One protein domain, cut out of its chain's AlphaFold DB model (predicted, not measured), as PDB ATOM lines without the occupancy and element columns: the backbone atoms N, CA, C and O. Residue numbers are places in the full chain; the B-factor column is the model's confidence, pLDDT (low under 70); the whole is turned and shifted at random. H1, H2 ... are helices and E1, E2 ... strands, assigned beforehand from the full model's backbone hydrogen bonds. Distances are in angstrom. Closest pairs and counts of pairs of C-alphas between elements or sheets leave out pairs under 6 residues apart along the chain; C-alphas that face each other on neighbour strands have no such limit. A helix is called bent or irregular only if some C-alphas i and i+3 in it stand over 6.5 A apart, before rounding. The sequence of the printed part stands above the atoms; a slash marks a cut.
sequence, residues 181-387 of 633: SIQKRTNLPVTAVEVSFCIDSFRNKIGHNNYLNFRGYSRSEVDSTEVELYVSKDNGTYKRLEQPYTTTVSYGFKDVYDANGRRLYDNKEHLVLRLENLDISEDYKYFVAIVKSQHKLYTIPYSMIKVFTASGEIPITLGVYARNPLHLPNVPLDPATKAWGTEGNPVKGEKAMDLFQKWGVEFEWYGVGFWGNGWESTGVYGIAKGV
ATOM      1  N   SER A 181     -27.001  29.062  22.580       94.25
ATOM      2  CA  SER A 181     -27.068  30.503  22.836       94.25
ATOM      3  C   SER A 181     -26.020  30.950  23.857       94.25
ATOM      4  O   SER A 181     -25.422  32.007  23.702       94.25
ATOM      5  N   ILE A 182     -25.743  30.143  24.881       94.19
ATOM      6  CA  ILE A 182     -24.696  30.399  25.872       94.19
ATOM      7  C   ILE A 182     -23.316  30.204  25.244       94.19
ATOM      8  O   ILE A 182     -22.458  31.070  25.401       94.19
ATOM      9  N   GLN A 183     -23.130  29.130  24.474       94.44
ATOM     10  CA  GLN A 183     -21.868  28.850  23.787       94.44
ATOM     11  C   GLN A 183     -21.511  29.937  22.763       94.44
ATOM     12  O   GLN A 183     -20.359  30.327  22.636       94.44
ATOM     13  N   LYS A 184     -22.488  30.490  22.040       95.62
ATOM     14  CA  LYS A 184     -22.239  31.606  21.114       95.62
ATOM     15  C   LYS A 184     -21.799  32.868  21.853       95.62
ATOM     16  O   LYS A 184     -20.921  33.574  21.367       95.62
ATOM     17  N   ARG A 185     -22.354  33.130  23.043       96.12
ATOM     18  CA  ARG A 185     -21.969  34.291  23.862       96.12
ATOM     19  C   ARG A 185     -20.521  34.215  24.340       96.12
ATOM     20  O   ARG A 185     -19.876  35.253  24.410       96.12
ATOM     21  N   THR A 186     -19.961  33.030  24.597       95.56
ATOM     22  CA  THR A 186     -18.538  32.909  24.988       95.56
ATOM     23  C   THR A 186     -17.570  33.304  23.866       95.56
ATOM     24  O   THR A 186     -16.404  33.567  24.146       95.56
ATOM     25  N   ASN A 187     -18.037  33.432  22.621       95.75
ATOM     26  CA  ASN A 187     -17.237  33.917  21.493       95.75
ATOM     27  C   ASN A 187     -17.367  35.427  21.251       95.75
ATOM     28  O   ASN A 187     -16.717  35.939  20.351       95.75
ATOM     29  N   LEU A 188     -18.171  36.152  22.035       97.06
ATOM     30  CA  LEU A 188     -18.296  37.606  21.912       97.06
ATOM     31  C   LEU A 188     -17.207  38.344  22.715       97.06
ATOM     32  O   LEU A 188     -16.662  37.771  23.674       97.06
ATOM     33  N   PRO A 189     -16.913  39.613  22.372       97.94
ATOM     34  CA  PRO A 189     -16.072  40.483  23.187       97.94
ATOM     35  C   PRO A 189     -16.613  40.650  24.610       97.94
ATOM     36  O   PRO A 189     -17.828  40.729  24.831       97.94
ATOM     37  N   VAL A 190     -15.703  40.702  25.584       98.44
ATOM     38  CA  VAL A 190     -16.053  40.945  26.991       98.44
ATOM     39  C   VAL A 190     -16.195  42.444  27.223       98.44
ATOM     40  O   VAL A 190     -15.271  43.206  26.941       98.44
ATOM     41  N   THR A 191     -17.344  42.832  27.780       98.44
ATOM     42  CA  THR A 191     -17.748  44.226  28.008       98.44
ATOM     43  C   THR A 191     -17.719  44.638  29.475       98.44
ATOM     44  O   THR A 191     -17.559  45.823  29.776       98.44
ATOM     45  N   ALA A 192     -17.837  43.674  30.394       98.62
ATOM     46  CA  ALA A 192     -17.685  43.928  31.819       98.62
ATOM     47  C   ALA A 192     -17.161  42.707  32.588       98.62
ATOM     48  O   ALA A 192     -17.411  41.557  32.214       98.62
ATOM     49  N   VAL A 193     -16.479  42.971  33.700       98.50
ATOM     50  CA  VAL A 193     -16.080  41.976  34.704       98.50
ATOM     51  C   VAL A 193     -16.542  42.470  36.070       98.50
ATOM     52  O   VAL A 193     -16.323  43.624  36.421       98.50
ATOM     53  N   GLU A 194     -17.181  41.604  36.847       98.38
ATOM     54  CA  GLU A 194     -17.578  41.886  38.226       98.38
ATOM     55  C   GLU A 194     -16.819  40.954  39.165       98.38
ATOM     56  O   GLU A 194     -16.814  39.740  38.966       98.38
ATOM     57  N   VAL A 195     -16.191  41.523  40.192       97.94
ATOM     58  CA  VAL A 195     -15.533  40.780  41.268       97.94
ATOM     59  C   VAL A 195     -16.160  41.214  42.584       97.94
ATOM     60  O   VAL A 195     -16.151  42.396  42.930       97.94
ATOM     61  N   SER A 196     -16.724  40.260  43.316       98.00
ATOM     62  CA  SER A 196     -17.377  40.514  44.595       98.00
ATOM     63  C   SER A 196     -16.640  39.841  45.749       98.00
ATOM     64  O   SER A 196     -16.146  38.720  45.616       98.00
ATOM     65  N   PHE A 197     -16.607  40.519  46.895       98.00
ATOM     66  CA  PHE A 197     -16.028  40.034  48.143       98.00
ATOM     67  C   PHE A 197     -17.043  40.140  49.271       98.00
ATOM     68  O   PHE A 197     -17.686  41.179  49.417       98.00
ATOM     69  N   CYS A 198     -17.163  39.090  50.081       97.88
ATOM     70  CA  CYS A 198     -17.953  39.132  51.305       97.88
ATOM     71  C   CYS A 198     -17.174  39.949  52.339       97.88
ATOM     72  O   CYS A 198     -16.032  39.606  52.662       97.88
ATOM     73  N   ILE A 199     -17.774  41.038  52.819       98.00
ATOM     74  CA  ILE A 199     -17.183  41.893  53.857       98.00
ATOM     75  C   ILE A 199     -17.868  41.706  55.208       98.00
ATOM     76  O   ILE A 199     -17.375  42.194  56.217       98.00
ATOM     77  N   ASP A 200     -18.950  40.936  55.263       97.81
ATOM     78  CA  ASP A 200     -19.530  40.476  56.517       97.81
ATOM     79  C   ASP A 200     -18.687  39.392  57.193       97.81
ATOM     80  O   ASP A 200     -17.936  38.644  56.567       97.81
ATOM     81  N   SER A 201     -18.882  39.234  58.505       96.56
ATOM     82  CA  SER A 201     -18.361  38.060  59.205       96.56
ATOM     83  C   SER A 201     -19.106  36.781  58.792       96.56
ATOM     84  O   SER A 201     -20.329  36.768  58.580       96.56
ATOM     85  N   PHE A 202     -18.371  35.675  58.707       94.56
ATOM     86  CA  PHE A 202     -18.930  34.351  58.439       94.56
ATOM     87  C   PHE A 202     -18.077  33.247  59.072       94.56
ATOM     88  O   PHE A 202     -16.968  33.478  59.556       94.56
ATOM     89  N   ARG A 203     -18.618  32.027  59.105       91.62
ATOM     90  CA  ARG A 203     -17.955  30.846  59.673       91.62
ATOM     91  C   ARG A 203     -17.965  29.717  58.658       91.62
ATOM     92  O   ARG A 203     -19.047  29.294  58.267       91.62
ATOM     93  N   ASN A 204     -16.799  29.210  58.273       86.31
ATOM     94  CA  ASN A 204     -16.678  28.061  57.374       86.31
ATOM     95  C   ASN A 204     -16.330  26.808  58.175       86.31
ATOM     96  O   ASN A 204     -15.364  26.815  58.941       86.31
ATOM     97  N   LYS A 205     -17.083  25.728  57.987       80.44
ATOM     98  CA  LYS A 205     -16.782  24.440  58.615       80.44
ATOM     99  C   LYS A 205     -15.578  23.805  57.906       80.44
ATOM    100  O   LYS A 205     -15.539  23.750  56.682       80.44
ATOM    101  N   ILE A 206     -14.572  23.385  58.671       78.25
ATOM    102  CA  ILE A 206     -13.335  22.751  58.160       78.25
ATOM    103  C   ILE A 206     -13.093  21.356  58.750       78.25
ATOM    104  O   ILE A 206     -12.058  20.741  58.515       78.25
ATOM    105  N   GLY A 207     -14.043  20.867  59.540       73.25
ATOM    106  CA  GLY A 207     -14.089  19.523  60.097       73.25
ATOM    107  C   GLY A 207     -15.326  19.380  60.979       73.25
ATOM    108  O   GLY A 207     -16.048  20.354  61.182       73.25
ATOM    109  N   HIS A 208     -15.542  18.193  61.545       73.88
ATOM    110  CA  HIS A 208     -16.749  17.877  62.320       73.88
ATOM    111  C   HIS A 208     -17.100  18.945  63.376       73.88
ATOM    112  O   HIS A 208     -18.180  19.530  63.345       73.88
ATOM    113  N   ASN A 209     -16.135  19.282  64.239       77.69
ATOM    114  CA  ASN A 209     -16.292  20.297  65.290       77.69
ATOM    115  C   ASN A 209     -15.438  21.555  65.063       77.69
ATOM    116  O   ASN A 209     -15.334  22.403  65.948       77.69
ATOM    117  N   ASN A 210     -14.820  21.690  63.887       79.50
ATOM    118  CA  ASN A 210     -13.848  22.743  63.611       79.50
ATOM    119  C   ASN A 210     -14.411  23.758  62.616       79.50
ATOM    120  O   ASN A 210     -14.883  23.402  61.536       79.50
ATOM    121  N   TYR A 211     -14.297  25.038  62.963       86.00
ATOM    122  CA  TYR A 211     -14.729  26.153  62.129       86.00
ATOM    123  C   TYR A 211     -13.603  27.172  61.996       86.00
ATOM    124  O   TYR A 211     -12.948  27.513  62.980       86.00
ATOM    125  N   LEU A 212     -13.432  27.708  60.792       88.31
ATOM    126  CA  LEU A 212     -12.707  28.953  60.580       88.31
ATOM    127  C   LEU A 212     -13.693  30.109  60.704       88.31
ATOM    128  O   LEU A 212     -14.717  30.133  60.021       88.31
ATOM    129  N   ASN A 213     -13.383  31.054  61.585       93.56
ATOM    130  CA  ASN A 213     -14.153  32.281  61.737       93.56
ATOM    131  C   ASN A 213     -13.465  33.385  60.935       93.56
ATOM    132  O   ASN A 213     -12.275  33.643  61.120       93.56
ATOM    133  N   PHE A 214     -14.224  34.041  60.069       94.81
ATOM    134  CA  PHE A 214     -13.759  35.144  59.246       94.81
ATOM    135  C   PHE A 214     -14.339  36.434  59.802       94.81
ATOM    136  O   PHE A 214     -15.548  36.556  60.010       94.81
ATOM    137  N   ARG A 215     -13.453  37.386  60.091       96.00
ATOM    138  CA  ARG A 215     -13.835  38.722  60.542       96.00
ATOM    139  C   ARG A 215     -14.425  39.501  59.361       96.00
ATOM    140  O   ARG A 215     -13.902  39.406  58.257       96.00
ATOM    141  N   GLY A 216     -15.461  40.290  59.637       96.94
ATOM    142  CA  GLY A 216     -15.977  41.281  58.695       96.94
ATOM    143  C   GLY A 216     -15.185  42.595  58.707       96.94
ATOM    144  O   GLY A 216     -14.475  42.901  59.671       96.94
ATOM    145  N   TYR A 217     -15.339  43.371  57.643       98.00
ATOM    146  CA  TYR A 217     -14.716  44.668  57.416       98.00
ATOM    147  C   TYR A 217     -15.792  45.732  57.191       98.00
ATOM    148  O   TYR A 217     -16.798  45.489  56.530       98.00
ATOM    149  N   SER A 218     -15.565  46.929  57.721       97.62
ATOM    150  CA  SER A 218     -16.356  48.112  57.392       97.62
ATOM    151  C   SER A 218     -16.067  48.595  55.968       97.62
ATOM    152  O   SER A 218     -14.990  48.350  55.422       97.62
ATOM    153  N   ARG A 219     -16.999  49.354  55.381       97.81
ATOM    154  CA  ARG A 219     -16.822  49.961  54.048       97.81
ATOM    155  C   ARG A 219     -15.539  50.797  53.958       97.81
ATOM    156  O   ARG A 219     -14.730  50.579  53.066       97.81
ATOM    157  N   SER A 220     -15.272  51.633  54.965       96.62
ATOM    158  CA  SER A 220     -14.065  52.472  55.024       96.62
ATOM    159  C   SER A 220     -12.750  51.689  55.060       96.62
ATOM    160  O   SER A 220     -11.732  52.197  54.601       96.62
ATOM    161  N   GLU A 221     -12.746  50.465  55.602       97.00
ATOM    162  CA  GLU A 221     -11.548  49.612  55.602       97.00
ATOM    163  C   GLU A 221     -11.217  49.114  54.184       97.00
ATOM    164  O   GLU A 221     -10.052  48.894  53.858       97.00
ATOM    165  N   VAL A 222     -12.221  48.951  53.318       96.56
ATOM    166  CA  VAL A 222     -12.064  48.298  52.008       96.56
ATOM    167  C   VAL A 222     -12.285  49.225  50.812       96.56
ATOM    168  O   VAL A 222     -12.021  48.806  49.685       96.56
ATOM    169  N   ASP A 223     -12.679  50.482  51.040       92.56
ATOM    170  CA  ASP A 223     -12.936  51.508  50.013       92.56
ATOM    171  C   ASP A 223     -11.740  51.746  49.073       92.56
ATOM    172  O   ASP A 223     -11.921  52.132  47.922       92.56
ATOM    173  N   SER A 224     -10.513  51.488  49.542       92.94
ATOM    174  CA  SER A 224      -9.277  51.636  48.753       92.94
ATOM    175  C   SER A 224      -8.951  50.436  47.853       92.94
ATOM    176  O   SER A 224      -7.865  50.375  47.281       92.94
ATOM    177  N   THR A 225      -9.848  49.451  47.752       94.88
ATOM    178  CA  THR A 225      -9.586  48.234  46.974       94.88
ATOM    179  C   THR A 225      -9.643  48.512  45.476       94.88
ATOM    180  O   THR A 225     -10.648  48.990  44.952       94.88
ATOM    181  N   GLU A 226      -8.588  48.119  44.768       95.75
ATOM    182  CA  GLU A 226      -8.455  48.303  43.323       95.75
ATOM    183  C   GLU A 226      -8.360  46.964  42.588       95.75
ATOM    184  O   GLU A 226      -7.892  45.960  43.135       95.75
ATOM    185  N   VAL A 227      -8.765  46.963  41.313       97.00
ATOM    186  CA  VAL A 227      -8.618  45.811  40.415       97.00
ATOM    187  C   VAL A 227      -7.899  46.211  39.137       97.00
ATOM    188  O   VAL A 227      -8.303  47.137  38.430       97.00
ATOM    189  N   GLU A 228      -6.859  45.455  38.805       97.50
ATOM    190  CA  GLU A 228      -6.177  45.521  37.514       97.50
ATOM    191  C   GLU A 228      -6.493  44.286  36.676       97.50
ATOM    192  O   GLU A 228      -6.514  43.166  37.190       97.50
ATOM    193  N   LEU A 229      -6.691  44.484  35.372       98.25
ATOM    194  CA  LEU A 229      -6.904  43.391  34.431       98.25
ATOM    195  C   LEU A 229      -5.661  43.095  33.603       98.25
ATOM    196  O   LEU A 229      -4.958  43.986  33.122       98.25
ATOM    197  N   TYR A 230      -5.442  41.806  33.388       98.62
ATOM    198  CA  TYR A 230      -4.451  41.261  32.476       98.62
ATOM    199  C   TYR A 230      -5.139  40.301  31.512       98.62
ATOM    200  O   TYR A 230      -6.108  39.641  31.881       98.62
ATOM    201  N   VAL A 231      -4.624  40.188  30.291       98.44
ATOM    202  CA  VAL A 231      -5.207  39.361  29.228       98.44
ATOM    203  C   VAL A 231      -4.163  38.433  28.610       98.44
ATOM    204  O   VAL A 231      -2.975  38.764  28.541       98.44
ATOM    205  N   SER A 232      -4.608  37.270  28.142       98.31
ATOM    206  CA  SER A 232      -3.788  36.278  27.454       98.31
ATOM    207  C   SER A 232      -4.589  35.544  26.379       98.31
ATOM    208  O   SER A 232      -5.775  35.252  26.544       98.31
ATOM    209  N   LYS A 233      -3.926  35.257  25.253       97.44
ATOM    210  CA  LYS A 233      -4.484  34.419  24.182       97.44
ATOM    211  C   LYS A 233      -4.257  32.933  24.453       97.44
ATOM    212  O   LYS A 233      -5.103  32.123  24.101       97.44
ATOM    213  N   ASP A 234      -3.135  32.586  25.088       96.44
ATOM    214  CA  ASP A 234      -2.656  31.205  25.199       96.44
ATOM    215  C   ASP A 234      -2.612  30.652  26.630       96.44
ATOM    216  O   ASP A 234      -2.399  29.455  26.787       96.44
ATOM    217  N   ASN A 235      -2.823  31.483  27.660       97.75
ATOM    218  CA  ASN A 235      -2.618  31.147  29.078       97.75
ATOM    219  C   ASN A 235      -1.150  30.803  29.429       97.75
ATOM    220  O   ASN A 235      -0.873  30.107  30.404       97.75
ATOM    221  N   GLY A 236      -0.182  31.256  28.629       95.25
ATOM    222  CA  GLY A 236       1.253  31.048  28.858       95.25
ATOM    223  C   GLY A 236       1.997  32.325  29.230       95.25
ATOM    224  O   GLY A 236       2.996  32.273  29.952       95.25
ATOM    225  N   THR A 237       1.494  33.463  28.756       95.31
ATOM    226  CA  THR A 237       1.978  34.800  29.104       95.31
ATOM    227  C   THR A 237       0.790  35.749  29.193       95.31
ATOM    228  O   THR A 237      -0.089  35.721  28.330       95.31
ATOM    229  N   TYR A 238       0.772  36.606  30.209       98.00
ATOM    230  CA  TYR A 238      -0.250  37.635  30.380       98.00
ATOM    231  C   TYR A 238       0.371  39.020  30.263       98.00
ATOM    232  O   TYR A 238       1.487  39.253  30.724       98.00
ATOM    233  N   LYS A 239      -0.378  39.946  29.668       97.94
ATOM    234  CA  LYS A 239      -0.031  41.367  29.611       97.94
ATOM    235  C   LYS A 239      -1.121  42.190  30.271       97.94
ATOM    236  O   LYS A 239      -2.285  41.786  30.242       97.94
ATOM    237  N   ARG A 240      -0.747  43.329  30.844       98.12
ATOM    238  CA  ARG A 240      -1.714  44.284  31.381       98.12
ATOM    239  C   ARG A 240      -2.660  44.733  30.265       98.12
ATOM    240  O   ARG A 240      -2.263  44.861  29.105       98.12
ATOM    241  N   LEU A 241      -3.927  44.906  30.615       97.81
ATOM    242  CA  LEU A 241      -4.911  45.502  29.735       97.81
ATOM    243  C   LEU A 241      -4.697  47.022  29.715       97.81
ATOM    244  O   LEU A 241      -4.971  47.695  30.701       97.81
ATOM    245  N   GLU A 242      -4.183  47.539  28.599       96.25
ATOM    246  CA  GLU A 242      -3.859  48.970  28.438       96.25
ATOM    247  C   GLU A 242      -5.068  49.826  28.035       96.25
ATOM    248  O   GLU A 242      -5.024  51.051  28.132       96.25
ATOM    249  N   GLN A 243      -6.148  49.202  27.552       94.50
ATOM    250  CA  GLN A 243      -7.339  49.951  27.165       94.50
ATOM    251  C   GLN A 243      -7.975  50.605  28.404       94.50
ATOM    252  O   GLN A 243      -8.059  49.952  29.449       94.50
ATOM    253  N   PRO A 244      -8.456  51.855  28.306       94.50
ATOM    254  CA  PRO A 244      -9.193  52.477  29.394       94.50
ATOM    255  C   PRO A 244     -10.463  51.691  29.717       94.50
ATOM    256  O   PRO A 244     -11.164  51.230  28.820       94.50
ATOM    257  N   TYR A 245     -10.775  51.582  31.001       97.31
ATOM    258  CA  TYR A 245     -12.035  51.049  31.499       97.31
ATOM    259  C   TYR A 245     -12.443  51.807  32.756       97.31
ATOM    260  O   TYR A 245     -11.626  52.479  33.391       97.31
ATOM    261  N   THR A 246     -13.720  51.728  33.106       97.62
ATOM    262  CA  THR A 246     -14.252  52.372  34.307       97.62
ATOM    263  C   THR A 246     -14.415  51.327  35.394       97.62
ATOM    264  O   THR A 246     -15.005  50.282  35.145       97.62
ATOM    265  N   THR A 247     -13.920  51.607  36.598       97.62
ATOM    266  CA  THR A 247     -14.174  50.765  37.771       97.62
ATOM    267  C   THR A 247     -15.186  51.460  38.667       97.62
ATOM    268  O   THR A 247     -14.931  52.557  39.162       97.62
ATOM    269  N   THR A 248     -16.323  50.815  38.903       97.56
ATOM    270  CA  THR A 248     -17.316  51.250  39.883       97.56
ATOM    271  C   THR A 248     -17.204  50.390  41.131       97.56
ATOM    272  O   THR A 248     -17.261  49.160  41.065       97.56
ATOM    273  N   VAL A 249     -17.062  51.054  42.276       97.62
ATOM    274  CA  VAL A 249     -17.107  50.428  43.597       97.62
ATOM    275  C   VAL A 249     -18.515  50.595  44.149       97.62
ATOM    276  O   VAL A 249     -19.058  51.698  44.157       97.62
ATOM    277  N   SER A 250     -19.125  49.502  44.593       97.81
ATOM    278  CA  SER A 250     -20.446  49.534  45.215       97.81
ATOM    279  C   SER A 250     -20.548  48.543  46.366       97.81
ATOM    280  O   SER A 250     -19.756  47.606  46.479       97.81
ATOM    281  N   TYR A 251     -21.548  48.769  47.214       98.25
ATOM    282  CA  TYR A 251     -21.862  47.935  48.364       98.25
ATOM    283  C   TYR A 251     -23.298  47.456  48.258       98.25
ATOM    284  O   TYR A 251     -24.190  48.230  47.901       98.25
ATOM    285  N   GLY A 252     -23.533  46.196  48.590       96.88
ATOM    286  CA  GLY A 252     -24.877  45.643  48.574       96.88
ATOM    287  C   GLY A 252     -24.959  44.318  49.300       96.88
ATOM    288  O   GLY A 252     -23.958  43.620  49.452       96.88
ATOM    289  N   PHE A 253     -26.167  43.976  49.734       97.81
ATOM    290  CA  PHE A 253     -26.433  42.674  50.319       97.81
ATOM    291  C   PHE A 253     -26.719  41.649  49.219       97.81
ATOM    292  O   PHE A 253     -27.486  41.925  48.294       97.81
ATOM    293  N   LYS A 254     -26.079  40.482  49.301       96.88
ATOM    294  CA  LYS A 254     -26.220  39.379  48.346       96.88
ATOM    295  C   LYS A 254     -26.303  38.045  49.087       96.88
ATOM    296  O   LYS A 254     -25.692  37.861  50.137       96.88
ATOM    297  N   ASP A 255     -27.031  37.101  48.507       96.69
ATOM    298  CA  ASP A 255     -26.924  35.698  48.898       96.69
ATOM    299  C   ASP A 255     -25.598  35.123  48.384       96.69
ATOM    300  O   ASP A 255     -25.142  35.451  47.284       96.69
ATOM    301  N   VAL A 256     -24.986  34.246  49.175       94.44
ATOM    302  CA  VAL A 256     -23.723  33.585  48.839       94.44
ATOM    303  C   VAL A 256     -24.005  32.157  48.405       94.44
ATOM    304  O   VAL A 256     -24.629  31.398  49.146       94.44
ATOM    305  N   TYR A 257     -23.484  31.771  47.243       92.94
ATOM    306  CA  TYR A 257     -23.623  30.427  46.681       92.94
ATOM    307  C   TYR A 257     -22.257  29.750  46.534       92.94
ATOM    308  O   TYR A 257     -21.245  30.431  46.378       92.94
ATOM    309  N   ASP A 258     -22.207  28.422  46.569       90.19
ATOM    310  CA  ASP A 258     -21.017  27.660  46.175       90.19
ATOM    311  C   ASP A 258     -20.926  27.479  44.644       90.19
ATOM    312  O   ASP A 258     -21.769  27.963  43.883       90.19
ATOM    313  N   ALA A 259     -19.900  26.761  44.172       88.38
ATOM    314  CA  ALA A 259     -19.701  26.484  42.745       88.38
ATOM    315  C   ALA A 259     -20.797  25.627  42.092       88.38
ATOM    316  O   ALA A 259     -20.864  25.547  40.870       88.38
ATOM    317  N   ASN A 260     -21.642  24.973  42.886       89.44
ATOM    318  CA  ASN A 260     -22.723  24.115  42.417       89.44
ATOM    319  C   ASN A 260     -24.089  24.806  42.549       89.44
ATOM    320  O   ASN A 260     -25.121  24.155  42.406       89.44
ATOM    321  N   GLY A 261     -24.105  26.117  42.827       89.88
ATOM    322  CA  GLY A 261     -25.329  26.901  42.968       89.88
ATOM    323  C   GLY A 261     -26.070  26.658  44.282       89.88
ATOM    324  O   GLY A 261     -27.215  27.084  44.421       89.88
ATOM    325  N   ARG A 262     -25.449  25.999  45.269       88.56
ATOM    326  CA  ARG A 262     -26.062  25.812  46.584       88.56
ATOM    327  C   ARG A 262     -25.833  27.047  47.437       88.56
ATOM    328  O   ARG A 262     -24.703  27.502  47.597       88.56
ATOM    329  N   ARG A 263     -26.904  27.566  48.029       91.50
ATOM    330  CA  ARG A 263     -26.832  28.708  48.941       91.50
ATOM    331  C   ARG A 263     -26.128  28.321  50.245       91.50
ATOM    332  O   ARG A 263     -26.442  27.293  50.843       91.50
ATOM    333  N   LEU A 264     -25.177  29.146  50.667       89.75
ATOM    334  CA  LEU A 264     -24.382  28.987  51.886       89.75
ATOM    335  C   LEU A 264     -24.783  29.991  52.968       89.75
ATOM    336  O   LEU A 264     -24.834  29.639  54.142       89.75
ATOM    337  N   TYR A 265     -25.046  31.238  52.570       92.94
ATOM    338  CA  TYR A 265     -25.458  32.314  53.466       92.94
ATOM    339  C   TYR A 265     -26.471  33.211  52.769       92.94
ATOM    340  O   TYR A 265     -26.365  33.450  51.565       92.94
ATOM    341  N   ASP A 266     -27.387  33.753  53.561       94.94
ATOM    342  CA  ASP A 266     -28.395  34.699  53.100       94.94
ATOM    343  C   ASP A 266     -27.933  36.124  53.410       94.94
ATOM    344  O   ASP A 266     -27.366  36.372  54.481       94.94
ATOM    345  N   ASN A 267     -28.213  37.048  52.489       96.25
ATOM    346  CA  ASN A 267     -28.153  38.492  52.728       96.25
ATOM    347  C   ASN A 267     -26.862  38.973  53.429       96.25
ATOM    348  O   ASN A 267     -26.917  39.649  54.459       96.25
ATOM    349  N   LYS A 268     -25.694  38.614  52.885       97.62
ATOM    350  CA  LYS A 268     -24.384  39.084  53.356       97.62
ATOM    351  C   LYS A 268     -24.012  40.395  52.686       97.62
ATOM    352  O   LYS A 268     -24.281  40.566  51.500       97.62
ATOM    353  N   GLU A 269     -23.381  41.312  53.411       98.19
ATOM    354  CA  GLU A 269     -22.843  42.536  52.815       98.19
ATOM    355  C   GLU A 269     -21.593  42.235  51.981       98.19
ATOM    356  O   GLU A 269     -20.667  41.534  52.409       98.19
ATOM    357  N   HIS A 270     -21.582  42.751  50.754       98.38
ATOM    358  CA  HIS A 270     -20.520  42.547  49.786       98.38
ATOM    359  C   HIS A 270     -19.935  43.878  49.311       98.38
ATOM    360  O   HIS A 270     -20.671  44.821  49.010       98.38
ATOM    361  N   LEU A 271     -18.613  43.897  49.140       98.44
ATOM    362  CA  LEU A 271     -17.918  44.827  48.253       98.44
ATOM    363  C   LEU A 271     -18.036  44.295  46.819       98.44
ATOM    364  O   LEU A 271     -17.770  43.115  46.566       98.44
ATOM    365  N   VAL A 272     -18.434  45.145  45.877       98.31
ATOM    366  CA  VAL A 272     -18.566  44.794  44.458       98.31
ATOM    367  C   VAL A 272     -17.750  45.770  43.622       98.31
ATOM    368  O   VAL A 272     -18.031  46.967  43.597       98.31
ATOM    369  N   LEU A 273     -16.757  45.229  42.922       98.19
ATOM    370  CA  LEU A 273     -15.891  45.946  41.997       98.19
ATOM    371  C   LEU A 273     -16.328  45.573  40.583       98.19
ATOM    372  O   LEU A 273     -16.159  44.427  40.158       98.19
ATOM    373  N   ARG A 274     -16.930  46.523  39.867       98.25
ATOM    374  CA  ARG A 274     -17.436  46.316  38.509       98.25
ATOM    375  C   ARG A 274     -16.602  47.113  37.518       98.25
ATOM    376  O   ARG A 274     -16.552  48.335  37.595       98.25
ATOM    377  N   LEU A 275     -15.931  46.408  36.616       98.44
ATOM    378  CA  LEU A 275     -15.116  46.975  35.551       98.44
ATOM    379  C   LEU A 275     -15.962  46.988  34.279       98.44
ATOM    380  O   LEU A 275     -16.378  45.927  33.818       98.44
ATOM    381  N   GLU A 276     -16.230  48.171  33.736       98.44
ATOM    382  CA  GLU A 276     -17.122  48.409  32.595       98.44
ATOM    383  C   GLU A 276     -16.409  49.152  31.464       98.44
ATOM    384  O   GLU A 276     -15.293  49.652  31.629       98.44
ATOM    385  N   ASN A 277     -17.077  49.245  30.310       97.81
ATOM    386  CA  ASN A 277     -16.521  49.795  29.071       97.81
ATOM    387  C   ASN A 277     -15.287  49.016  28.591       97.81
ATOM    388  O   ASN A 277     -14.360  49.586  28.021       97.81
ATOM    389  N   LEU A 278     -15.270  47.703  28.841       98.00
ATOM    390  CA  LEU A 278     -14.248  46.820  28.298       98.00
ATOM    391  C   LEU A 278     -14.537  46.548  26.813       98.00
ATOM    392  O   LEU A 278     -15.685  46.367  26.419       98.00
ATOM    393  N   ASP A 279     -13.480  46.472  26.011       96.81
ATOM    394  CA  ASP A 279     -13.499  45.976  24.630       96.81
ATOM    395  C   ASP A 279     -12.470  44.847  24.462       96.81
ATOM    396  O   ASP A 279     -11.504  44.908  23.699       96.81
ATOM    397  N   ILE A 280     -12.596  43.813  25.296       97.44
ATOM    398  CA  ILE A 280     -11.665  42.689  25.225       97.44
ATOM    399  C   ILE A 280     -12.109  41.758  24.092       97.44
ATOM    400  O   ILE A 280     -13.057  40.986  24.252       97.44
ATOM    401  N   SER A 281     -11.395  41.840  22.966       96.31
ATOM    402  CA  SER A 281     -11.585  41.027  21.753       96.31
ATOM    403  C   SER A 281     -11.755  39.526  22.031       96.31
ATOM    404  O   SER A 281     -11.141  38.978  22.955       96.31
ATOM    405  N   GLU A 282     -12.524  38.840  21.176       94.62
ATOM    406  CA  GLU A 282     -12.715  37.386  21.224       94.62
ATOM    407  C   GLU A 282     -11.417  36.562  21.186       94.62
ATOM    408  O   GLU A 282     -11.396  35.437  21.689       94.62
ATOM    409  N   ASP A 283     -10.329  37.140  20.673       95.38
ATOM    410  CA  ASP A 283      -9.000  36.530  20.624       95.38
ATOM    411  C   ASP A 283      -8.410  36.230  22.009       95.38
ATOM    412  O   ASP A 283      -7.551  35.352  22.148       95.38
ATOM    413  N   TYR A 284      -8.810  36.982  23.037       97.31
ATOM    414  CA  TYR A 284      -8.357  36.756  24.402       97.31
ATOM    415  C   TYR A 284      -9.352  35.852  25.122       97.31
ATOM    416  O   TYR A 284     -10.449  36.262  25.497       97.31
ATOM    417  N   LYS A 285      -8.953  34.600  25.336       97.12
ATOM    418  CA  LYS A 285      -9.761  33.603  26.055       97.12
ATOM    419  C   LYS A 285      -9.529  33.624  27.562       97.12
ATOM    420  O   LYS A 285     -10.328  33.054  28.307       97.12
ATOM    421  N   TYR A 286      -8.432  34.241  27.994       98.31
ATOM    422  CA  TYR A 286      -7.952  34.175  29.363       98.31
ATOM    423  C   TYR A 286      -7.659  35.562  29.910       98.31
ATOM    424  O   TYR A 286      -7.013  36.382  29.255       98.31
ATOM    425  N   PHE A 287      -8.061  35.790  31.152       96.44
ATOM    426  CA  PHE A 287      -7.857  37.037  31.871       96.44
ATOM    427  C   PHE A 287      -7.377  36.758  33.288       96.44
ATOM    428  O   PHE A 287      -7.540  35.653  33.801       96.44
ATOM    429  N   VAL A 288      -6.781  37.757  33.920       98.19
ATOM    430  CA  VAL A 288      -6.463  37.735  35.345       98.19
ATOM    431  C   VAL A 288      -6.908  39.056  35.954       98.19
ATOM    432  O   VAL A 288      -6.540  40.117  35.450       98.19
ATOM    433  N   ALA A 289      -7.675  38.975  37.038       97.94
ATOM    434  CA  ALA A 289      -7.976  40.097  37.913       97.94
ATOM    435  C   ALA A 289      -6.983  40.106  39.081       97.94
ATOM    436  O   ALA A 289      -6.941  39.164  39.880       97.94
ATOM    437  N   ILE A 290      -6.176  41.165  39.165       97.81
ATOM    438  CA  ILE A 290      -5.293  41.430  40.301       97.81
ATOM    439  C   ILE A 290      -5.995  42.377  41.254       97.81
ATOM    440  O   ILE A 290      -6.325  43.497  40.876       97.81
ATOM    441  N   VAL A 291      -6.199  41.923  42.484       96.38
ATOM    442  CA  VAL A 291      -6.917  42.667  43.519       96.38
ATOM    443  C   VAL A 291      -5.897  43.237  44.487       96.38
ATOM    444  O   VAL A 291      -5.182  42.493  45.162       96.38
ATOM    445  N   LYS A 292      -5.825  44.564  44.549       96.06
ATOM    446  CA  LYS A 292      -4.949  45.299  45.458       96.06
ATOM    447  C   LYS A 292      -5.789  45.795  46.620       96.06
ATOM    448  O   LYS A 292      -6.616  46.685  46.458       96.06
ATOM    449  N   SER A 293      -5.593  45.196  47.787       94.81
ATOM    450  CA  SER A 293      -6.266  45.589  49.021       94.81
ATOM    451  C   SER A 293      -5.285  45.534  50.184       94.81
ATOM    452  O   SER A 293      -4.375  44.704  50.197       94.81
ATOM    453  N   GLN A 294      -5.486  46.396  51.179       94.00
ATOM    454  CA  GLN A 294      -4.742  46.342  52.442       94.00
ATOM    455  C   GLN A 294      -5.206  45.178  53.335       94.00
ATOM    456  O   GLN A 294      -4.550  44.838  54.323       94.00
ATOM    457  N   HIS A 295      -6.337  44.553  52.994       94.94
ATOM    458  CA  HIS A 295      -6.961  43.494  53.772       94.94
ATOM    459  C   HIS A 295      -7.152  42.212  52.960       94.94
ATOM    460  O   HIS A 295      -7.191  42.204  51.731       94.94
ATOM    461  N   LYS A 296      -7.289  41.094  53.680       93.94
ATOM    462  CA  LYS A 296      -7.614  39.794  53.091       93.94
ATOM    463  C   LYS A 296      -9.107  39.734  52.806       93.94
ATOM    464  O   LYS A 296      -9.897  39.411  53.687       93.94
ATOM    465  N   LEU A 297      -9.477  40.055  51.575       96.06
ATOM    466  CA  LEU A 297     -10.850  39.941  51.103       96.06
ATOM    467  C   LEU A 297     -11.154  38.499  50.694       96.06
ATOM    468  O   LEU A 297     -10.291  37.832  50.117       96.06
ATOM    469  N   TYR A 298     -12.363  38.028  50.998       95.75
ATOM    470  CA  TYR A 298     -12.788  36.655  50.729       95.75
ATOM    471  C   TYR A 298     -13.859  36.614  49.648       95.75
ATOM    472  O   TYR A 298     -14.823  37.379  49.669       95.75
ATOM    473  N   THR A 299     -13.696  35.690  48.711       95.06
ATOM    474  CA  THR A 299     -14.633  35.448  47.616       95.06
ATOM    475  C   THR A 299     -14.795  33.949  47.402       95.06
ATOM    476  O   THR A 299     -13.890  33.180  47.722       95.06
ATOM    477  N   ILE A 300     -15.936  33.525  46.869       93.50
ATOM    478  CA  ILE A 300     -16.088  32.201  46.267       93.50
ATOM    479  C   ILE A 300     -16.026  32.437  44.765       93.50
ATOM    480  O   ILE A 300     -17.025  32.885  44.198       93.50
ATOM    481  N   PRO A 301     -14.877  32.179  44.110       91.19
ATOM    482  CA  PRO A 301     -14.656  32.649  42.751       91.19
ATOM    483  C   PRO A 301     -15.829  32.327  41.812       91.19
ATOM    484  O   PRO A 301     -16.316  33.216  41.125       91.19
ATOM    485  N   TYR A 302     -16.337  31.090  41.836       88.81
ATOM    486  CA  TYR A 302     -17.369  30.619  40.899       88.81
ATOM    487  C   TYR A 302     -18.705  31.357  40.959       88.81
ATOM    488  O   TYR A 302     -19.377  31.467  39.940       88.81
ATOM    489  N   SER A 303     -19.114  31.822  42.135       91.06
ATOM    490  CA  SER A 303     -20.414  32.472  42.322       91.06
ATOM    491  C   SER A 303     -20.304  33.993  42.428       91.06
ATOM    492  O   SER A 303     -21.298  34.700  42.256       91.06
ATOM    493  N   MET A 304     -19.103  34.503  42.712       96.19
ATOM    494  CA  MET A 304     -18.860  35.907  43.047       96.19
ATOM    495  C   MET A 304     -17.973  36.639  42.030       96.19
ATOM    496  O   MET A 304     -17.812  37.855  42.146       96.19
ATOM    497  N   ILE A 305     -17.433  35.938  41.029       97.19
ATOM    498  CA  ILE A 305     -16.786  36.532  39.854       97.19
ATOM    499  C   ILE A 305     -17.667  36.278  38.637       97.19
ATOM    500  O   ILE A 305     -18.056  35.144  38.371       97.19
ATOM    501  N   LYS A 306     -17.969  37.335  37.885       97.94
ATOM    502  CA  LYS A 306     -18.829  37.270  36.701       97.94
ATOM    503  C   LYS A 306     -18.200  37.994  35.530       97.94
ATOM    504  O   LYS A 306     -17.520  39.006  35.699       97.94
ATOM    505  N   VAL A 307     -18.475  37.498  34.330       98.31
ATOM    506  CA  VAL A 307     -18.012  38.101  33.080       98.31
ATOM    507  C   VAL A 307     -19.196  38.301  32.155       98.31
ATOM    508  O   VAL A 307     -20.038  37.416  32.004       98.31
ATOM    509  N   PHE A 308     -19.253  39.468  31.526       98.44
ATOM    510  CA  PHE A 308     -20.352  39.878  30.670       98.44
ATOM    511  C   PHE A 308     -19.857  40.203  29.268       98.44
ATOM    512  O   PHE A 308     -18.761  40.726  29.069       98.44
ATOM    513  N   THR A 309     -20.712  39.910  28.300       98.31
ATOM    514  CA  THR A 309     -20.608  40.358  26.910       98.31
ATOM    515  C   THR A 309     -21.778  41.289  26.611       98.31
ATOM    516  O   THR A 309     -22.684  41.445  27.436       98.31
ATOM    517  N   ALA A 310     -21.831  41.856  25.405       97.44
ATOM    518  CA  ALA A 310     -22.989  42.639  24.960       97.44
ATOM    519  C   ALA A 310     -24.322  41.857  25.036       97.44
ATOM    520  O   ALA A 310     -25.389  42.454  25.143       97.44
ATOM    521  N   SER A 311     -24.272  40.521  25.015       97.06
ATOM    522  CA  SER A 311     -25.442  39.635  25.108       97.06
ATOM    523  C   SER A 311     -25.664  39.044  26.511       97.06
ATOM    524  O   SER A 311     -26.432  38.092  26.674       97.06
ATOM    525  N   GLY A 312     -24.985  39.571  27.533       97.62
ATOM    526  CA  GLY A 312     -25.158  39.193  28.938       97.62
ATOM    527  C   GLY A 312     -24.031  38.336  29.515       97.62
ATOM    528  O   GLY A 312     -22.956  38.207  28.923       97.62
ATOM    529  N   GLU A 313     -24.286  37.778  30.702       97.62
ATOM    530  CA  GLU A 313     -23.337  36.955  31.469       97.62
ATOM    531  C   GLU A 313     -22.933  35.692  30.690       97.62
ATOM    532  O   GLU A 313     -23.786  35.019  30.095       97.62
ATOM    533  N   ILE A 314     -21.635  35.380  30.695       97.69
ATOM    534  CA  ILE A 314     -21.064  34.165  30.107       97.69
ATOM    535  C   ILE A 314     -20.528  33.241  31.197       97.69
ATOM    536  O   ILE A 314     -20.050  33.720  32.226       97.69
ATOM    537  N   PRO A 315     -20.556  31.918  30.977       96.62
ATOM    538  CA  PRO A 315     -19.948  30.997  31.914       96.62
ATOM    539  C   PRO A 315     -18.421  31.097  31.845       96.62
ATOM    540  O   PRO A 315     -17.841  31.358  30.782       96.62
ATOM    541  N   ILE A 316     -17.779  30.868  32.986       96.56
ATOM    542  CA  ILE A 316     -16.333  30.979  33.157       96.56
ATOM    543  C   ILE A 316     -15.786  29.814  33.975       96.56
ATOM    544  O   ILE A 316     -16.497  29.211  34.774       96.56
ATOM    545  N   THR A 317     -14.500  29.545  33.795       95.38
ATOM    546  CA  THR A 317     -13.709  28.658  34.651       95.38
ATOM    547  C   THR A 317     -12.677  29.501  35.379       95.38
ATOM    548  O   THR A 317     -12.088  30.412  34.790       95.38
ATOM    549  N   LEU A 318     -12.435  29.202  36.652       94.31
ATOM    550  CA  LEU A 318     -11.608  30.040  37.514       94.31
ATOM    551  C   LEU A 318     -10.373  29.305  38.030       94.31
ATOM    552  O   LEU A 318     -10.331  28.078  38.137       94.31
ATOM    553  N   GLY A 319      -9.332  30.079  38.323       93.12
ATOM    554  CA  GLY A 319      -8.080  29.577  38.871       93.12
ATOM    555  C   GLY A 319      -7.448  30.592  39.811       93.12
ATOM    556  O   GLY A 319      -7.244  31.743  39.444       93.12
ATOM    557  N   VAL A 320      -7.107  30.160  41.022       93.69
ATOM    558  CA  VAL A 320      -6.353  30.963  42.011       93.69
ATOM    559  C   VAL A 320      -4.880  30.547  42.090       93.69
ATOM    560  O   VAL A 320      -4.141  30.959  42.985       93.69
ATOM    561  N   TYR A 321      -4.460  29.690  41.156       94.12
ATOM    562  CA  TYR A 321      -3.132  29.104  41.110       94.12
ATOM    563  C   TYR A 321      -2.379  29.579  39.873       94.12
ATOM    564  O   TYR A 321      -2.884  29.473  38.758       94.12
ATOM    565  N   ALA A 322      -1.145  30.035  40.055       94.75
ATOM    566  CA  ALA A 322      -0.206  30.201  38.953       94.75
ATOM    567  C   ALA A 322       0.626  28.927  38.788       94.75
ATOM    568  O   ALA A 322       0.980  28.271  39.779       94.75
ATOM    569  N   ARG A 323       0.991  28.600  37.544       93.25
ATOM    570  CA  ARG A 323       1.971  27.534  37.302       93.25
ATOM    571  C   ARG A 323       3.309  27.934  37.910       93.25
ATOM    572  O   ARG A 323       3.739  29.085  37.825       93.25
ATOM    573  N   ASN A 324       3.954  26.976  38.558       90.62
ATOM    574  CA  ASN A 324       5.166  27.213  39.323       90.62
ATOM    575  C   ASN A 324       6.332  26.522  38.623       90.62
ATOM    576  O   ASN A 324       6.363  25.293  38.625       90.62
ATOM    577  N   PRO A 325       7.301  27.249  38.049       86.56
ATOM    578  CA  PRO A 325       8.452  26.586  37.465       86.56
ATOM    579  C   PRO A 325       9.145  25.708  38.501       86.56
ATOM    580  O   PRO A 325       9.323  26.108  39.657       86.56
ATOM    581  N   LEU A 326       9.559  24.513  38.090       78.06
ATOM    582  CA  LEU A 326      10.414  23.699  38.937       78.06
ATOM    583  C   LEU A 326      11.761  24.415  39.060       78.06
ATOM    584  O   LEU A 326      12.505  24.538  38.087       78.06
ATOM    585  N   HIS A 327      12.065  24.936  40.248       65.56
ATOM    586  CA  HIS A 327      13.342  25.593  40.471       65.56
ATOM    587  C   HIS A 327      14.443  24.535  40.551       65.56
ATOM    588  O   HIS A 327      14.643  23.900  41.584       65.56
ATOM    589  N   LEU A 328      15.166  24.349  39.448       60.53
ATOM    590  CA  LEU A 328      16.390  23.561  39.441       60.53
ATOM    591  C   LEU A 328      17.582  24.473  39.752       60.53
ATOM    592  O   LEU A 328      17.717  25.528  39.121       60.53
ATOM    593  N   PRO A 329      18.469  24.096  40.690       52.03
ATOM    594  CA  PRO A 329      19.672  24.866  40.972       52.03
ATOM    595  C   PRO A 329      20.511  25.068  39.701       52.03
ATOM    596  O   PRO A 329      21.041  24.106  39.130       52.03
ATOM    597  N   ASN A 330      20.701  26.331  39.308       49.69
ATOM    598  CA  ASN A 330      21.492  26.762  38.148       49.69
ATOM    599  C   ASN A 330      20.896  26.444  36.762       49.69
ATOM    600  O   ASN A 330      21.644  26.422  35.787       49.69
ATOM    601  N   VAL A 331      19.587  26.196  36.646       55.28
ATOM    602  CA  VAL A 331      18.902  26.237  35.342       55.28
ATOM    603  C   VAL A 331      18.239  27.607  35.221       55.28
ATOM    604  O   VAL A 331      17.355  27.910  36.028       55.28
ATOM    605  N   PRO A 332      18.673  28.466  34.281       52.50
ATOM    606  CA  PRO A 332      18.025  29.747  34.060       52.50
ATOM    607  C   PRO A 332      16.537  29.535  33.783       52.50
ATOM    608  O   PRO A 332      16.166  28.744  32.919       52.50
ATOM    609  N   LEU A 333      15.684  30.265  34.504       61.00
ATOM    610  CA  LEU A 333      14.268  30.407  34.174       61.00
ATOM    611  C   LEU A 333      14.145  31.347  32.974       61.00
ATOM    612  O   LEU A 333      13.601  32.442  33.098       61.00
ATOM    613  N   ASP A 334      14.730  30.976  31.839       59.03
ATOM    614  CA  ASP A 334      14.604  31.769  30.628       59.03
ATOM    615  C   ASP A 334      13.184  31.573  30.058       59.03
ATOM    616  O   ASP A 334      12.809  30.456  29.682       59.03
ATOM    617  N   PRO A 335      12.359  32.637  29.991       55.88
ATOM    618  CA  PRO A 335      11.015  32.561  29.431       55.88
ATOM    619  C   PRO A 335      10.970  32.085  27.971       55.88
ATOM    620  O   PRO A 335       9.903  31.657  27.527       55.88
ATOM    621  N   ALA A 336      12.084  32.153  27.234       59.53
ATOM    622  CA  ALA A 336      12.196  31.647  25.869       59.53
ATOM    623  C   ALA A 336      12.413  30.122  25.796       59.53
ATOM    624  O   ALA A 336      12.133  29.524  24.760       59.53
ATOM    625  N   THR A 337      12.849  29.477  26.886       64.56
ATOM    626  CA  THR A 337      13.184  28.038  26.934       64.56
ATOM    627  C   THR A 337      12.321  27.240  27.918       64.56
ATOM    628  O   THR A 337      12.686  26.128  28.295       64.56
ATOM    629  N   LYS A 338      11.160  27.783  28.326       77.50
ATOM    630  CA  LYS A 338      10.220  27.135  29.261       77.50
ATOM    631  C   LYS A 338       9.996  25.663  28.892       77.50
ATOM    632  O   LYS A 338       9.418  25.358  27.848       77.50
ATOM    633  N   ALA A 339      10.409  24.766  29.779       80.69
ATOM    634  CA  ALA A 339      10.089  23.350  29.696       80.69
ATOM    635  C   ALA A 339       8.688  23.127  30.284       80.69
ATOM    636  O   ALA A 339       8.530  22.905  31.483       80.69
ATOM    637  N   TRP A 340       7.661  23.262  29.443       86.94
ATOM    638  CA  TRP A 340       6.287  23.006  29.870       86.94
ATOM    639  C   TRP A 340       6.099  21.535  30.244       86.94
ATOM    640  O   TRP A 340       6.727  20.653  29.660       86.94
ATOM    641  N   GLY A 341       5.234  21.262  31.212       83.88
ATOM    642  CA  GLY A 341       4.980  19.918  31.732       83.88
ATOM    643  C   GLY A 341       6.028  19.403  32.719       83.88
ATOM    644  O   GLY A 341       5.891  18.289  33.218       83.88
ATOM    645  N   THR A 342       7.064  20.189  33.026       81.62
ATOM    646  CA  THR A 342       8.058  19.863  34.061       81.62
ATOM    647  C   THR A 342       7.967  20.798  35.267       81.62
ATOM    648  O   THR A 342       8.947  20.971  35.991       81.62
ATOM    649  N   GLU A 343       6.838  21.478  35.450       84.12
ATOM    650  CA  GLU A 343       6.606  22.431  36.532       84.12
ATOM    651  C   GLU A 343       6.582  21.757  37.916       84.12
ATOM    652  O   GLU A 343       6.400  20.552  38.065       84.12
ATOM    653  N   GLY A 344       6.768  22.549  38.970       84.88
ATOM    654  CA  GLY A 344       6.430  22.144  40.331       84.88
ATOM    655  C   GLY A 344       4.937  22.332  40.613       84.88
ATOM    656  O   GLY A 344       4.172  22.780  39.761       84.88
ATOM    657  N   ASN A 345       4.517  22.041  41.849       87.75
ATOM    658  CA  ASN A 345       3.134  22.283  42.269       87.75
ATOM    659  C   ASN A 345       2.708  23.730  41.998       87.75
ATOM    660  O   ASN A 345       3.439  24.630  42.433       87.75
ATOM    661  N   PRO A 346       1.539  23.954  41.366       91.56
ATOM    662  CA  PRO A 346       0.956  25.279  41.238       91.56
ATOM    663  C   PRO A 346       0.871  25.980  42.595       91.56
ATOM    664  O   PRO A 346       0.630  25.357  43.633       91.56
ATOM    665  N   VAL A 347       1.096  27.289  42.593       92.62
ATOM    666  CA  VAL A 347       1.191  28.108  43.810       92.62
ATOM    667  C   VAL A 347       0.088  29.149  43.839       92.62
ATOM    668  O   VAL A 347      -0.421  29.528  42.791       92.62
ATOM    669  N   LYS A 348      -0.262  29.620  45.038       92.69
ATOM    670  CA  LYS A 348      -1.277  30.656  45.283       92.69
ATOM    671  C   LYS A 348      -0.689  31.849  46.044       92.69
ATOM    672  O   LYS A 348       0.433  31.763  46.545       92.69
ATOM    673  N   GLY A 349      -1.459  32.930  46.180       92.12
ATOM    674  CA  GLY A 349      -1.068  34.109  46.971       92.12
ATOM    675  C   GLY A 349      -0.014  34.975  46.276       92.12
ATOM    676  O   GLY A 349       0.012  35.038  45.052       92.12
ATOM    677  N   GLU A 350       0.865  35.622  47.047       93.56
ATOM    678  CA  GLU A 350       1.903  36.538  46.531       93.56
ATOM    679  C   GLU A 350       2.777  35.879  45.459       93.56
ATOM    680  O   GLU A 350       2.928  36.400  44.359       93.56
ATOM    681  N   LYS A 351       3.238  34.648  45.710       94.12
ATOM    682  CA  LYS A 351       4.041  33.909  44.728       94.12
ATOM    683  C   LYS A 351       3.293  33.682  43.407       94.12
ATOM    684  O   LYS A 351       3.910  33.624  42.349       94.12
ATOM    685  N   ALA A 352       1.968  33.534  43.444       95.06
ATOM    686  CA  ALA A 352       1.177  33.423  42.224       95.06
ATOM    687  C   ALA A 352       1.072  34.761  41.480       95.06
ATOM    688  O   ALA A 352       1.144  34.767  40.250       95.06
ATOM    689  N   MET A 353       0.980  35.880  42.209       94.75
ATOM    690  CA  MET A 353       1.029  37.231  41.634       94.75
ATOM    691  C   MET A 353       2.351  37.492  40.898       94.75
ATOM    692  O   MET A 353       2.342  38.100  39.830       94.75
ATOM    693  N   ASP A 354       3.464  36.958  41.403       94.38
ATOM    694  CA  ASP A 354       4.778  37.103  40.763       94.38
ATOM    695  C   ASP A 354       4.937  36.249  39.494       94.38
ATOM    696  O   ASP A 354       5.734  36.562  38.604       94.38
ATOM    697  N   LEU A 355       4.203  35.135  39.408       94.50
ATOM    698  CA  LEU A 355       4.422  34.116  38.382       94.50
ATOM    699  C   LEU A 355       3.417  34.156  37.234       94.50
ATOM    700  O   LEU A 355       3.817  33.862  36.105       94.50
ATOM    701  N   PHE A 356       2.150  34.514  37.470       96.69
ATOM    702  CA  PHE A 356       1.086  34.342  36.468       96.69
ATOM    703  C   PHE A 356       1.394  35.053  35.143       96.69
ATOM    704  O   PHE A 356       1.104  34.515  34.077       96.69
ATOM    705  N   GLN A 357       2.046  36.223  35.181       96.69
ATOM    706  CA  GLN A 357       2.385  36.967  33.964       96.69
ATOM    707  C   GLN A 357       3.290  36.169  33.029       96.69
ATOM    708  O   GLN A 357       3.177  36.280  31.811       96.69
ATOM    709  N   LYS A 358       4.172  35.339  33.596       93.62
ATOM    710  CA  LYS A 358       5.175  34.569  32.858       93.62
ATOM    711  C   LYS A 358       4.831  33.091  32.732       93.62
ATOM    712  O   LYS A 358       5.376  32.453  31.846       93.62
ATOM    713  N   TRP A 359       4.000  32.524  33.596       93.38
ATOM    714  CA  TRP A 359       3.730  31.078  33.624       93.38
ATOM    715  C   TRP A 359       2.249  30.735  33.437       93.38
ATOM    716  O   TRP A 359       1.886  29.575  33.229       93.38
ATOM    717  N   GLY A 360       1.400  31.756  33.457       95.88
ATOM    718  CA  GLY A 360      -0.039  31.629  33.370       95.88
ATOM    719  C   GLY A 360      -0.677  30.985  34.590       95.88
ATOM    720  O   GLY A 360      -0.063  30.843  35.652       95.88
ATOM    721  N   VAL A 361      -1.943  30.626  34.420       96.44
ATOM    722  CA  VAL A 361      -2.831  30.150  35.480       96.44
ATOM    723  C   VAL A 361      -3.124  28.667  35.279       96.44
ATOM    724  O   VAL A 361      -3.373  28.217  34.160       96.44
ATOM    725  N   GLU A 362      -3.141  27.911  36.374       94.31
ATOM    726  CA  GLU A 362      -3.679  26.553  36.395       94.31
ATOM    727  C   GLU A 362      -5.148  26.600  36.841       94.31
ATOM    728  O   GLU A 362      -5.469  26.912  37.993       94.31
ATOM    729  N   PHE A 363      -6.052  26.300  35.911       93.75
ATOM    730  CA  PHE A 363      -7.492  26.299  36.151       93.75
ATOM    731  C   PHE A 363      -7.930  24.982  36.797       93.75
ATOM    732  O   PHE A 363      -7.529  23.901  36.353       93.75
ATOM    733  N   GLU A 364      -8.791  25.058  37.821       87.19
ATOM    734  CA  GLU A 364      -9.356  23.880  38.505       87.19
ATOM    735  C   GLU A 364      -8.292  22.897  39.048       87.19
ATOM    736  O   GLU A 364      -8.474  21.676  39.012       87.19
ATOM    737  N   TRP A 365      -7.146  23.395  39.528       84.94
ATOM    738  CA  TRP A 365      -6.100  22.544  40.114       84.94
ATOM    739  C   TRP A 365      -6.625  21.695  41.286       84.94
ATOM    740  O   TRP A 365      -6.348  20.507  41.337       84.94
ATOM    741  N   TYR A 366      -7.468  22.264  42.153       77.31
ATOM    742  CA  TYR A 366      -8.198  21.549  43.213       77.31
ATOM    743  C   TYR A 366      -9.695  21.904  43.239       77.31
ATOM    744  O   TYR A 366     -10.342  21.822  44.282       77.31
ATOM    745  N   GLY A 367     -10.256  22.341  42.107       73.12
ATOM    746  CA  GLY A 367     -11.564  23.002  42.102       73.12
ATOM    747  C   GLY A 367     -11.571  24.258  42.983       73.12
ATOM    748  O   GLY A 367     -10.557  24.953  43.068       73.12
ATOM    749  N   VAL A 368     -12.691  24.538  43.660       55.44
ATOM    750  CA  VAL A 368     -12.846  25.717  44.536       55.44
ATOM    751  C   VAL A 368     -12.126  25.607  45.884       55.44
ATOM    752  O   VAL A 368     -12.112  26.560  46.650       55.44
ATOM    753  N   GLY A 369     -11.479  24.484  46.180       56.09
ATOM    754  CA  GLY A 369     -10.673  24.339  47.382       56.09
ATOM    755  C   GLY A 369     -10.429  22.878  47.723       56.09
ATOM    756  O   GLY A 369     -11.276  22.015  47.511       56.09
ATOM    757  N   PHE A 370      -9.260  22.605  48.300       62.28
ATOM    758  CA  PHE A 370      -8.879  21.273  48.783       62.28
ATOM    759  C   PHE A 370      -9.899  20.738  49.818       62.28
ATOM    760  O   PHE A 370     -10.159  19.537  49.841       62.28
ATOM    761  N   TRP A 371     -10.505  21.638  50.618       64.69
ATOM    762  CA  TRP A 371     -11.533  21.369  51.638       64.69
ATOM    763  C   TRP A 371     -12.508  22.551  51.754       64.69
ATOM    764  O   TRP A 371     -12.083  23.673  52.026       64.69
ATOM    765  N   GLY A 372     -13.809  22.300  51.606       71.00
ATOM    766  CA  GLY A 372     -14.865  23.261  51.944       71.00
ATOM    767  C   GLY A 372     -15.520  23.971  50.759       71.00
ATOM    768  O   GLY A 372     -15.422  23.549  49.610       71.00
ATOM    769  N   ASN A 373     -16.225  25.051  51.084       77.50
ATOM    770  CA  ASN A 373     -17.306  25.605  50.263       77.50
ATOM    771  C   ASN A 373     -16.817  26.515  49.132       77.50
ATOM    772  O   ASN A 373     -17.616  27.075  48.386       77.50
ATOM    773  N   GLY A 374     -15.502  26.689  49.032       85.62
ATOM    774  CA  GLY A 374     -14.880  27.422  47.947       85.62
ATOM    775  C   GLY A 374     -14.321  28.801  48.268       85.62
ATOM    776  O   GLY A 374     -14.012  29.556  47.350       85.62
ATOM    777  N   TRP A 375     -14.237  29.155  49.553       91.06
ATOM    778  CA  TRP A 375     -13.727  30.451  49.989       91.06
ATOM    779  C   TRP A 375     -12.233  30.596  49.717       91.06
ATOM    780  O   TRP A 375     -11.418  29.842  50.247       91.06
ATOM    781  N   GLU A 376     -11.880  31.642  48.981       92.19
ATOM    782  CA  GLU A 376     -10.505  32.007  48.676       92.19
ATOM    783  C   GLU A 376     -10.231  33.460  49.065       92.19
ATOM    784  O   GLU A 376     -11.092  34.335  48.970       92.19
ATOM    785  N   SER A 377      -8.999  33.708  49.503       92.94
ATOM    786  CA  SER A 377      -8.462  35.051  49.701       92.94
ATOM    787  C   SER A 377      -7.073  35.108  49.093       92.94
ATOM    788  O   SER A 377      -6.083  34.643  49.666       92.94
ATOM    789  N   THR A 378      -7.022  35.625  47.872       92.06
ATOM    790  CA  THR A 378      -5.792  35.816  47.112       92.06
ATOM    791  C   THR A 378      -5.819  37.158  46.385       92.06
ATOM    792  O   THR A 378      -6.875  37.763  46.220       92.06
ATOM    793  N   GLY A 379      -4.652  37.643  45.969       93.12
ATOM    794  CA  GLY A 379      -4.537  38.844  45.142       93.12
ATOM    795  C   GLY A 379      -4.654  38.564  43.643       93.12
ATOM    796  O   GLY A 379      -4.584  39.506  42.864       93.12
ATOM    797  N   VAL A 380      -4.805  37.301  43.220       95.62
ATOM    798  CA  VAL A 380      -4.813  36.896  41.805       95.62
ATOM    799  C   VAL A 380      -5.942  35.916  41.487       95.62
ATOM    800  O   VAL A 380      -5.988  34.810  42.018       95.62
ATOM    801  N   TYR A 381      -6.826  36.306  40.570       96.88
ATOM    802  CA  TYR A 381      -7.937  35.475  40.100       96.88
ATOM    803  C   TYR A 381      -7.866  35.331  38.585       96.88
ATOM    804  O   TYR A 381      -8.167  36.262  37.839       96.88
ATOM    805  N   GLY A 382      -7.440  34.161  38.123       97.38
ATOM    806  CA  GLY A 382      -7.483  33.792  36.720       97.38
ATOM    807  C   GLY A 382      -8.887  33.412  36.282       97.38
ATOM    808  O   GLY A 382      -9.613  32.717  36.993       97.38
ATOM    809  N   ILE A 383      -9.242  33.859  35.084       97.75
ATOM    810  CA  ILE A 383     -10.553  33.721  34.467       97.75
ATOM    811  C   ILE A 383     -10.356  33.174  33.056       97.75
ATOM    812  O   ILE A 383      -9.610  33.748  32.266       97.75
ATOM    813  N   ALA A 384     -11.029  32.079  32.724       97.75
ATOM    814  CA  ALA A 384     -11.116  31.564  31.364       97.75
ATOM    815  C   ALA A 384     -12.561  31.647  30.874       97.75
ATOM    816  O   ALA A 384     -13.487  31.311  31.615       97.75
ATOM    817  N   LYS A 385     -12.757  32.070  29.622       97.25
ATOM    818  CA  LYS A 385     -14.072  32.031  28.968       97.25
ATOM    819  C   LYS A 385     -14.496  30.575  28.767       97.25
ATOM    820  O   LYS A 385     -13.729  29.780  28.226       97.25
ATOM    821  N   GLY A 386     -15.732  30.256  29.133       96.06
ATOM    822  CA  GLY A 386     -16.283  28.911  29.007       96.06
ATOM    823  C   GLY A 386     -16.032  28.028  30.230       96.06
ATOM    824  O   GLY A 386     -15.448  28.440  31.230       96.06
ATOM    825  N   VAL A 387     -16.517  26.795  30.138       95.50
ATOM    826  CA  VAL A 387     -16.467  25.783  31.200       95.50
ATOM    827  C   VAL A 387     -15.602  24.616  30.769       95.50
ATOM    828  O   VAL A 387     -15.440  24.357  29.578       95.50
TER     829      VAL A 387
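What this domain is: This is residues 181 to 387 of the 633 residues of an uncharacterized protein of Sphingobacterium sp. SGG-5 (UniProt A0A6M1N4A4). Two strongly twisted sheets lie partly face to face with their strands crossed: a five-stranded sheet curled like part of a barrel, and a four-stranded one with H4 over its other face. The hairpin E2 and E3 lies away from the sandwich, and beside H4 the small hairpin E11 and E12 bears a long loop, residues 325 to 343, that reaches far out. The printed part has 207 residues, with four named helices and thirteen named strands in the order H1 E1 E2 E3 H2 E4 E5 E6 E7 H3 E8 E9 E10 E11 E12 H4 E13; its class is mixed, helices and strands. The antiparallel sheets run E5 E6 E1 E8 E9 and E4 E7 E13 E10. The whole is compact, with a radius of gyration of the C-alphas of 17.3 A and spans of 49 by 44 by 34 A.

Where its parts are: H1, residues 181 to 185, begins at C-alpha 181, (-27.068, 30.503, 22.836). E1, 190 to 198, is 24.5 A long; E2, 202 to 205, E3, 211 to 214, and H2, 219 to 222, follow. E4, 226 to 232, measures 20.5 A. E5, 246 to 257, 26.9 A long, bends by 86 degrees at residue 253, and E6, 263 to 276, 27.4 A long, by 99 degrees at residue 266. E7, 286 to 292, measures 19.8 A. Then come H3, 301 to 304, E8, 305 to 309, E9, 312 to 314, E10, 316 to 319, E11, 321 to 324, and E12, 344 to 347. H4, 350 to 359, is irregular, with C-alphas 354 and 357 7.2 A apart. E13, 380 to 385, ends at (-14.072, 32.031, 28.968).

How they stand to each other: The sheet E5 E6 E1 E8 E9 and the sheet E4 E7 E13 E10 form a sandwich, two sheets face to face; the parts that face each other are 10.7 A centre to centre, and the strands of the one stand at 71 degrees to those of the other. Between the antiparallel neighbours E1 and E6, N 195 and O 273 are within hydrogen-bond range at 2.9 A; between the antiparallel neighbours E7 and E13, N 289 and O 381 are within hydrogen-bond range, also at 2.9 A. H4 is on the sheet E4 E7 E13 E10, making two layers, a helix on one face of a sheet, at a height of 9.6 A. The closest C-alphas of H4 and E11 are those of Ala 352 and Ala 322, 4.8 A apart. H1 and H2 only graze the five-stranded sheet. H3 is only just at that sheet's level, with a height of 3.6 A. In H1 every O i to N i+4 pair is within hydrogen-bond range, in H4 4 of 6; H2 and H3 are too short for such a pair.

The domain as a whole: The C-alphas farthest apart, of Asn 267 and Asn 330, are 53.1 A apart. The printed part has no cut. The links E4 to E5, E11 to E12 and H4 to E13 are long. Mean pLDDT of the printed part is 91.2; residues 327 to 337 and 368 to 371 are under 70.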